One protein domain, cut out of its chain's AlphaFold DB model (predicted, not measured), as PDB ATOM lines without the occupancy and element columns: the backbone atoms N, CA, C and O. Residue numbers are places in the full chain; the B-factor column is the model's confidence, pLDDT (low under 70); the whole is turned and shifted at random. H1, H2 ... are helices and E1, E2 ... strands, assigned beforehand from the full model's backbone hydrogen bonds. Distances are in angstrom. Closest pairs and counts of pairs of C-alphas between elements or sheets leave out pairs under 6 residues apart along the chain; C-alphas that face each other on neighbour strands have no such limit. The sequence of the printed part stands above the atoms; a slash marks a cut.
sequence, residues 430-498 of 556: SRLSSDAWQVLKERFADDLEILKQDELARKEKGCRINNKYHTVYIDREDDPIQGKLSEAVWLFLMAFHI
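This is residues 430 to 498 of the 556 residues of an uncharacterized protein of Alteromonadaceae bacterium Bs31 (UniProt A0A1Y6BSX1). Three helices gather loosely round a small ribbon of two antiparallel strands, E1 and E2. The printed part has 69 residues, with three named helices and two named strands in the order E1, H1, H2, E2, H3 along the chain; the class is mostly helix, with helices holding 34 and strands 7 of the 41 residues in named elements. The whole is compact, with a radius of gyration of the C-alphas of 11.2 A and spans of 29 by 27 by 22 A.

Find C-alpha 430 at (42.661, -21.196, -46.290), where E1, residues 430 to 432, begins. H1 is residues 434 to 443, 14.3 A; H2, residues 445 to 459, 20.9 A; E2, residues 470 to 473, 9.9 A. H3, residues 487 to 495, ends at (38.519, -22.913, -39.781).

Look at E1 and E2, antiparallel at 170 degrees: N 430 and O 472, 2.7 A apart, are within hydrogen-bond range. The closest C-alphas of E1 and H3 are Ser 430 and Leu 493, 5.7 A; of H2 and E2, Glu 455 and Val 472, 7.1 A. H1 and H3 are close but not clearly touching, at Leu 440 and Val 489, C-alphas 7.7 A apart. Every O i to N i+4 pair is within hydrogen-bond range in H1 and H3, 10 of 11 in H2.

The printed part has no cut. The link E2 to H3 is long. Residues 460 to 467 and 477 have pLDDT under 70.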
ATOM      1  N   SER A 430      43.739 -21.916 -46.959       93.38
ATOM      2  CA  SER A 430      42.661 -21.196 -46.290       93.38
ATOM      3  C   SER A 430      42.062 -20.142 -47.213       93.38
ATOM      4  O   SER A 430      42.780 -19.297 -47.750       93.38
ATOM      5  N   ARG A 431      40.735 -20.173 -47.390       92.25
ATOM      6  CA  ARG A 431      40.003 -19.236 -48.260       92.25
ATOM      7  C   ARG A 431      39.113 -18.320 -47.434       92.25
ATOM      8  O   ARG A 431      38.037 -18.707 -46.988       92.25
ATOM      9  N   LEU A 432      39.555 -17.083 -47.254       91.94
ATOM     10  CA  LEU A 432      38.881 -16.091 -46.422       91.94
ATOM     11  C   LEU A 432      37.975 -15.209 -47.286       91.94
ATOM     12  O   LEU A 432      38.403 -14.675 -48.312       91.94
ATOM     13  N   SER A 433      36.722 -15.025 -46.867       91.06
ATOM     14  CA  SER A 433      35.864 -13.979 -47.434       91.06
ATOM     15  C   SER A 433      36.420 -12.587 -47.105       91.06
ATOM     16  O   SER A 433      37.252 -12.439 -46.207       91.06
ATOM     17  N   SER A 434      35.936 -11.547 -47.787       89.25
ATOM     18  CA  SER A 434      36.310 -10.161 -47.471       89.25
ATOM     19  C   SER A 434      36.049  -9.800 -46.004       89.25
ATOM     20  O   SER A 434      36.886  -9.153 -45.381       89.25
ATOM     21  N   ASP A 435      34.938 -10.273 -45.434       93.12
ATOM     22  CA  ASP A 435      34.590 -10.031 -44.030       93.12
ATOM     23  C   ASP A 435      35.534 -10.775 -43.080       93.12
ATOM     24  O   ASP A 435      36.035 -10.193 -42.120       93.12
ATOM     25  N   ALA A 436      35.839 -12.047 -43.365       93.62
ATOM     26  CA  ALA A 436      36.793 -12.823 -42.571       93.62
ATOM     27  C   ALA A 436      38.197 -12.196 -42.619       93.62
ATOM     28  O   ALA A 436      38.871 -12.074 -41.598       93.62
ATOM     29  N   TRP A 437      38.615 -11.725 -43.793       93.00
ATOM     30  CA  TRP A 437      39.869 -10.997 -43.954       93.00
ATOM     31  C   TRP A 437      39.872  -9.663 -43.205       93.00
ATOM     32  O   TRP A 437      40.882  -9.290 -42.610       93.00
ATOM     33  N   GLN A 438      38.749  -8.943 -43.180       93.00
ATOM     34  CA  GLN A 438      38.628  -7.701 -42.421       93.00
ATOM     35  C   GLN A 438      38.737  -7.945 -40.910       93.00
ATOM     36  O   GLN A 438      39.457  -7.217 -40.229       93.00
ATOM     37  N   VAL A 439      38.116  -9.012 -40.394       94.56
ATOM     38  CA  VAL A 439      38.286  -9.434 -38.993       94.56
ATOM     39  C   VAL A 439      39.754  -9.723 -38.686       94.56
ATOM     40  O   VAL A 439      40.252  -9.304 -37.639       94.56
ATOM     41  N   LEU A 440      40.458 -10.393 -39.605       94.25
ATOM     42  CA  LEU A 440      41.884 -10.667 -39.459       94.25
ATOM     43  C   LEU A 440      42.697  -9.365 -39.353       94.25
ATOM     44  O   LEU A 440      43.493  -9.215 -38.429       94.25
ATOM     45  N   LYS A 441      42.435  -8.391 -40.236       93.94
ATOM     46  CA  LYS A 441      43.096  -7.074 -40.221       93.94
ATOM     47  C   LYS A 441      42.881  -6.304 -38.924       93.94
ATOM     48  O   LYS A 441      43.809  -5.671 -38.431       93.94
ATOM     49  N   GLU A 442      41.657  -6.306 -38.408       95.94
ATOM     50  CA  GLU A 442      41.287  -5.499 -37.241       95.94
ATOM     51  C   GLU A 442      41.802  -6.085 -35.930       95.94
ATOM     52  O   GLU A 442      42.108  -5.341 -35.001       95.94
ATOM     53  N   ARG A 443      41.871  -7.418 -35.838       96.44
ATOM     54  CA  ARG A 443      42.167  -8.112 -34.579       96.44
ATOM     55  C   ARG A 443      43.592  -8.638 -34.480       96.44
ATOM     56  O   ARG A 443      44.057  -8.849 -33.365       96.44
ATOM     57  N   PHE A 444      44.269  -8.832 -35.610       96.06
ATOM     58  CA  PHE A 444      45.559  -9.517 -35.674       96.06
ATOM     59  C   PHE A 444      46.528  -8.806 -36.631       96.06
ATOM     60  O   PHE A 444      47.049  -9.394 -37.577       96.06
ATOM     61  N   ALA A 445      46.752  -7.508 -36.404       93.44
ATOM     62  CA  ALA A 445      47.590  -6.679 -37.275       93.44
ATOM     63  C   ALA A 445      49.037  -7.197 -37.401       93.44
ATOM     64  O   ALA A 445      49.595  -7.159 -38.496       93.44
ATOM     65  N   ASP A 446      49.618  -7.721 -36.316       94.50
ATOM     66  CA  ASP A 446      50.989  -8.249 -36.320       94.50
ATOM     67  C   ASP A 446      51.102  -9.523 -37.175       94.50
ATOM     68  O   ASP A 446      51.992  -9.637 -38.019       94.50
ATOM     69  N   ASP A 447      50.152 -10.452 -37.028       96.12
ATOM     70  CA  ASP A 447      50.085 -11.682 -37.827       96.12
ATOM     71  C   ASP A 447      49.813 -11.393 -39.313       96.12
ATOM     72  O   ASP A 447      50.316 -12.085 -40.198       96.12
ATOM     73  N   LEU A 448      49.038 -10.346 -39.612       92.88
ATOM     74  CA  LEU A 448      48.744  -9.946 -40.984       92.88
ATOM     75  C   LEU A 448      50.013  -9.573 -41.763       92.88
ATOM     76  O   LEU A 448      50.112  -9.887 -42.950       92.88
ATOM     77  N   GLU A 449      50.980  -8.908 -41.131       91.88
ATOM     78  CA  GLU A 449      52.242  -8.564 -41.796       91.88
ATOM     79  C   GLU A 449      53.071  -9.813 -42.121       91.88
ATOM     80  O   GLU A 449      53.666  -9.888 -43.197       91.88
ATOM     81  N   ILE A 450      53.030 -10.835 -41.260       92.69
ATOM     82  CA  ILE A 450      53.655 -12.141 -41.519       92.69
ATOM     83  C   ILE A 450      53.002 -12.805 -42.736       92.69
ATOM     84  O   ILE A 450      53.700 -13.263 -43.643       92.69
ATOM     85  N   LEU A 451      51.667 -12.803 -42.798       90.50
ATOM     86  CA  LEU A 451      50.913 -13.373 -43.917       90.50
ATOM     87  C   LEU A 451      51.173 -12.640 -45.238       90.50
ATOM     88  O   LEU A 451      51.319 -13.290 -46.267       90.50
ATOM     89  N   LYS A 452      51.282 -11.307 -45.230       87.88
ATOM     90  CA  LYS A 452      51.611 -10.527 -46.437       87.88
ATOM     91  C   LYS A 452      53.011 -10.829 -46.962       87.88
ATOM     92  O   LYS A 452      53.209 -10.876 -48.174       87.88
ATOM     93  N   GLN A 453      53.983 -10.999 -46.065       85.00
ATOM     94  CA  GLN A 453      55.347 -11.365 -46.448       85.00
ATOM     95  C   GLN A 453      55.385 -12.763 -47.069       85.00
ATOM     96  O   GLN A 453      56.044 -12.962 -48.088       85.00
ATOM     97  N   ASP A 454      54.642 -13.709 -46.494       81.31
ATOM     98  CA  ASP A 454      54.508 -15.053 -47.048       81.31
ATOM     99  C   ASP A 454      53.781 -15.046 -48.405       81.31
ATOM    100  O   ASP A 454      54.252 -15.652 -49.367       81.31
ATOM    101  N   GLU A 455      52.691 -14.282 -48.532       81.62
ATOM    102  CA  GLU A 455      51.958 -14.096 -49.789       81.62
ATOM    103  C   GLU A 455      52.870 -13.534 -50.888       81.62
ATOM    104  O   GLU A 455      52.855 -14.033 -52.013       81.62
ATOM    105  N   LEU A 456      53.687 -12.524 -50.572       76.38
ATOM    106  CA  LEU A 456      54.648 -11.951 -51.513       76.38
ATOM    107  C   LEU A 456      55.676 -13.001 -51.959       76.38
ATOM    108  O   LEU A 456      55.861 -13.197 -53.158       76.38
ATOM    109  N   ALA A 457      56.254 -13.743 -51.012       72.94
ATOM    110  CA  ALA A 457      57.209 -14.808 -51.306       72.94
ATOM    111  C   ALA A 457      56.597 -15.948 -52.147       72.94
ATOM    112  O   ALA A 457      57.300 -16.600 -52.920       72.94
ATOM    113  N   ARG A 458      55.287 -16.213 -52.023       72.44
ATOM    114  CA  ARG A 458      54.573 -17.202 -52.851       72.44
ATOM    115  C   ARG A 458      54.156 -16.647 -54.218       72.44
ATOM    116  O   ARG A 458      54.183 -17.398 -55.193       72.44
ATOM    117  N   LYS A 459      53.821 -15.356 -54.328       73.94
ATOM    118  CA  LYS A 459      53.605 -14.673 -55.621       73.94
ATOM    119  C   LYS A 459      54.864 -14.683 -56.473       73.94
ATOM    120  O   LYS A 459      54.775 -14.980 -57.658       73.94
ATOM    121  N   GLU A 460      56.021 -14.443 -55.862       68.31
ATOM    122  CA  GLU A 460      57.329 -14.563 -56.521       68.31
ATOM    123  C   GLU A 460      57.585 -15.981 -57.065       68.31
ATOM    124  O   GLU A 460      58.373 -16.159 -57.987       68.31
ATOM    125  N   LYS A 461      56.874 -16.991 -56.548       68.38
ATOM    126  CA  LYS A 461      56.890 -18.382 -57.030       68.38
ATOM    127  C   LYS A 461      55.726 -18.723 -57.975       68.38
ATOM    128  O   LYS A 461      55.479 -19.897 -58.231       68.38
ATOM    129  N   GLY A 462      54.980 -17.728 -58.459       65.31
ATOM    130  CA  GLY A 462      53.954 -17.894 -59.493       65.31
ATOM    131  C   GLY A 462      52.565 -18.348 -59.020       65.31
ATOM    132  O   GLY A 462      51.747 -18.723 -59.858       65.31
ATOM    133  N   CYS A 463      52.257 -18.313 -57.717       63.44
ATOM    134  CA  CYS A 463      50.912 -18.660 -57.231       63.44
ATOM    135  C   CYS A 463      49.878 -17.589 -57.635       63.44
ATOM    136  O   CYS A 463      50.045 -16.402 -57.340       63.44
ATOM    137  N   ARG A 464      48.782 -17.999 -58.284       61.94
ATOM    138  CA  ARG A 464      47.702 -17.104 -58.725       61.94
ATOM    139  C   ARG A 464      46.750 -16.778 -57.583       61.94
ATOM    140  O   ARG A 464      46.196 -17.670 -56.951       61.94
ATOM    141  N   ILE A 465      46.458 -15.491 -57.398       57.69
ATOM    142  CA  ILE A 465      45.482 -15.040 -56.399       57.69
ATOM    143  C   ILE A 465      44.127 -14.798 -57.050       57.69
ATOM    144  O   ILE A 465      44.012 -14.105 -58.060       57.69
ATOM    145  N   ASN A 466      43.084 -15.378 -56.460       60.38
ATOM    146  CA  ASN A 466      41.709 -15.153 -56.876       60.38
ATOM    147  C   ASN A 466      41.163 -13.886 -56.208       60.38
ATOM    148  O   ASN A 466      41.046 -13.836 -54.993       60.38
ATOM    149  N   ASN A 467      40.742 -12.890 -56.986       61.53
ATOM    150  CA  ASN A 467      40.281 -11.603 -56.448       61.53
ATOM    151  C   ASN A 467      39.015 -11.675 -55.567       61.53
ATOM    152  O   ASN A 467      38.707 -10.697 -54.890       61.53
ATOM    153  N   LYS A 468      38.259 -12.785 -55.576       78.62
ATOM    154  CA  LYS A 468      37.036 -12.921 -54.762       78.62
ATOM    155  C   LYS A 468      37.313 -13.355 -53.315       78.62
ATOM    156  O   LYS A 468      36.491 -13.082 -52.446       78.62
ATOM    157  N   TYR A 469      38.439 -14.021 -53.059       85.19
ATOM    158  CA  TYR A 469      38.792 -14.548 -51.739       85.19
ATOM    159  C   TYR A 469      40.236 -14.206 -51.401       85.19
ATOM    160  O   TYR A 469      41.111 -14.229 -52.260       85.19
ATOM    161  N   HIS A 470      40.504 -13.950 -50.128       86.88
ATOM    162  CA  HIS A 470      41.873 -13.856 -49.646       86.88
ATOM    163  C   HIS A 470      42.380 -15.270 -49.365       86.88
ATOM    164  O   HIS A 470      41.931 -15.928 -48.426       86.88
ATOM    165  N   THR A 471      43.266 -15.753 -50.233       88.81
ATOM    166  CA  THR A 471      43.865 -17.083 -50.126       88.81
ATOM    167  C   THR A 471      45.156 -17.017 -49.321       88.81
ATOM    168  O   THR A 471      46.061 -16.261 -49.665       88.81
ATOM    169  N   VAL A 472      45.260 -17.867 -48.302       89.62
ATOM    170  CA  VAL A 472      46.514 -18.172 -47.605       89.62
ATOM    171  C   VAL A 472      46.808 -19.645 -47.846       89.62
ATOM    172  O   VAL A 472      46.057 -20.503 -47.396       89.62
ATOM    173  N   TYR A 473      47.863 -19.956 -48.591       88.69
ATOM    174  CA  TYR A 473      48.271 -21.345 -48.800       88.69
ATOM    175  C   TYR A 473      48.903 -21.876 -47.516       88.69
ATOM    176  O   TYR A 473      49.759 -21.206 -46.945       88.69
ATOM    177  N   ILE A 474      48.475 -23.045 -47.052       88.38
ATOM    178  CA  ILE A 474      48.947 -23.632 -45.798       88.38
ATOM    179  C   ILE A 474      49.077 -25.129 -46.009       88.38
ATOM    180  O   ILE A 474      48.082 -25.769 -46.334       88.38
ATOM    181  N   ASP A 475      50.273 -25.675 -45.826       82.88
ATOM    182  CA  ASP A 475      50.459 -27.126 -45.785       82.88
ATOM    183  C   ASP A 475      50.060 -27.694 -44.407       82.88
ATOM    184  O   ASP A 475      50.190 -27.020 -43.383       82.88
ATOM    185  N   ARG A 476      49.481 -28.896 -44.342       71.00
ATOM    186  CA  ARG A 476      48.659 -29.278 -43.176       71.00
ATOM    187  C   ARG A 476      49.351 -30.008 -42.028       71.00
ATOM    188  O   ARG A 476      48.712 -30.152 -40.988       71.00
ATOM    189  N   GLU A 477      50.618 -30.400 -42.137       58.19
ATOM    190  CA  GLU A 477      51.293 -31.133 -41.044       58.19
ATOM    191  C   GLU A 477      52.531 -30.441 -40.454       58.19
ATOM    192  O   GLU A 477      52.939 -30.781 -39.344       58.19
ATOM    193  N   ASP A 478      53.078 -29.419 -41.111       70.62
ATOM    194  CA  ASP A 478      54.313 -28.761 -40.675       70.62
ATOM    195  C   ASP A 478      54.571 -27.405 -41.359       70.62
ATOM    196  O   ASP A 478      55.729 -26.977 -41.430       70.62
ATOM    197  N   ASP A 479      53.531 -26.701 -41.847       85.81
ATOM    198  CA  ASP A 479      53.756 -25.429 -42.547       85.81
ATOM    199  C   ASP A 479      54.570 -24.473 -41.651       85.81
ATOM    200  O   ASP A 479      54.131 -24.115 -40.548       85.81
ATOM    201  N   PRO A 480      55.760 -24.030 -42.106       88.19
ATOM    202  CA  PRO A 480      56.658 -23.204 -41.308       88.19
ATOM    203  C   PRO A 480      56.034 -21.895 -40.820       88.19
ATOM    204  O   PRO A 480      56.583 -21.253 -39.917       88.19
ATOM    205  N   ILE A 481      54.925 -21.456 -41.422       90.00
ATOM    206  CA  ILE A 481      54.201 -20.267 -40.991       90.00
ATOM    207  C   ILE A 481      53.484 -20.469 -39.656       90.00
ATOM    208  O   ILE A 481      53.341 -19.500 -38.913       90.00
ATOM    209  N   GLN A 482      53.106 -21.701 -39.289       93.19
ATOM    210  CA  GLN A 482      52.406 -21.977 -38.031       93.19
ATOM    211  C   GLN A 482      53.208 -21.479 -36.822       93.19
ATOM    212  O   GLN A 482      52.655 -20.829 -35.942       93.19
ATOM    213  N   GLY A 483      54.523 -21.720 -36.801       92.81
ATOM    214  CA  GLY A 483      55.404 -21.279 -35.711       92.81
ATOM    215  C   GLY A 483      55.657 -19.767 -35.666       92.81
ATOM    216  O   GLY A 483      56.287 -19.286 -34.726       92.81
ATOM    217  N   LYS A 484      55.203 -19.023 -36.681       94.69
ATOM    218  CA  LYS A 484      55.339 -17.563 -36.773       94.69
ATOM    219  C   LYS A 484      54.052 -16.835 -36.397       94.69
ATOM    220  O   LYS A 484      54.125 -15.667 -36.036       94.69
ATOM    221  N   LEU A 485      52.906 -17.502 -36.501       95.69
ATOM    222  CA  LEU A 485      51.597 -16.917 -36.239       95.69
ATOM    223  C   LEU A 485      51.168 -17.136 -34.788       95.69
ATOM    224  O   LEU A 485      51.554 -18.109 -34.137       95.69
ATOM    225  N   SER A 486      50.308 -16.255 -34.288       96.62
ATOM    226  CA  SER A 486      49.584 -16.506 -33.049       96.62
ATOM    227  C   SER A 486      48.660 -17.723 -33.187       96.62
ATOM    228  O   SER A 486      48.074 -17.977 -34.244       96.62
ATOM    229  N   GLU A 487      48.471 -18.468 -32.093       95.75
ATOM    230  CA  GLU A 487      47.579 -19.639 -32.062       95.75
ATOM    231  C   GLU A 487      46.147 -19.280 -32.496       95.75
ATOM    232  O   GLU A 487      45.495 -20.038 -33.213       95.75
ATOM    233  N   ALA A 488      45.675 -18.088 -32.119       96.88
ATOM    234  CA  ALA A 488      44.359 -17.592 -32.500       96.88
ATOM    235  C   ALA A 488      44.224 -17.413 -34.020       96.88
ATOM    236  O   ALA A 488      43.209 -17.820 -34.587       96.88
ATOM    237  N   VAL A 489      45.238 -16.846 -34.687       96.38
ATOM    238  CA  VAL A 489      45.237 -16.714 -36.150       96.38
ATOM    239  C   VAL A 489      45.371 -18.066 -36.826       96.38
ATOM    240  O   VAL A 489      44.665 -18.319 -37.797       96.38
ATOM    241  N   TRP A 490      46.203 -18.963 -36.302       95.25
ATOM    242  CA  TRP A 490      46.316 -20.310 -36.850       95.25
ATOM    243  C   TRP A 490      44.976 -21.056 -36.829       95.25
ATOM    244  O   TRP A 490      44.515 -21.540 -37.862       95.25
ATOM    245  N   LEU A 491      44.299 -21.083 -35.677       94.88
ATOM    246  CA  LEU A 491      42.970 -21.689 -35.551       94.88
ATOM    247  C   LEU A 491      41.941 -21.002 -36.456       94.88
ATOM    248  O   LEU A 491      41.110 -21.677 -37.063       94.88
ATOM    249  N   PHE A 492      42.018 -19.674 -36.579       95.56
ATOM    250  CA  PHE A 492      41.170 -18.911 -37.491       95.56
ATOM    251  C   PHE A 492      41.382 -19.342 -38.946       95.56
ATOM    252  O   PHE A 492      40.410 -19.646 -39.628       95.56
ATOM    253  N   LEU A 493      42.628 -19.446 -39.415       94.62
ATOM    254  CA  LEU A 493      42.946 -19.913 -40.766       94.62
ATOM    255  C   LEU A 493      42.478 -21.356 -40.986       94.62
ATOM    256  O   LEU A 493      41.876 -21.654 -42.020       94.62
ATOM    257  N   MET A 494      42.687 -22.239 -40.008       94.44
ATOM    258  CA  MET A 494      42.274 -23.644 -40.084       94.44
ATOM    259  C   MET A 494      40.760 -23.839 -40.155       94.44
ATOM    260  O   MET A 494      40.313 -24.809 -40.767       94.44
ATOM    261  N   ALA A 495      39.972 -22.901 -39.627       94.12
ATOM    262  CA  ALA A 495      38.519 -22.913 -39.781       94.12
ATOM    263  C   ALA A 495      38.058 -22.697 -41.238       94.12
ATOM    264  O   ALA A 495      36.962 -23.122 -41.590       94.12
ATOM    265  N   PHE A 496      38.893 -22.078 -42.082       94.06
ATOM    266  CA  PHE A 496      38.631 -21.839 -43.511       94.06
ATOM    267  C   PHE A 496      39.517 -22.685 -44.433       94.06
ATOM    268  O   PHE A 496      39.612 -22.403 -45.631       94.06
ATOM    269  N   HIS A 497      40.225 -23.667 -43.876       94.94
ATOM    270  CA  HIS A 497      41.203 -24.450 -44.612       94.94
ATOM    271  C   HIS A 497      40.563 -25.579 -45.417       94.94
ATOM    272  O   HIS A 497      39.842 -26.423 -44.882       94.94
ATOM    273  N   ILE A 498      40.950 -25.655 -46.686       94.62
ATOM    274  CA  ILE A 498      40.506 -26.642 -47.657       94.62
ATOM    275  C   ILE A 498      41.737 -27.341 -48.241       94.62
ATOM    276  O   ILE A 498      42.639 -26.692 -48.766       94.62
TER     277      ILE A 498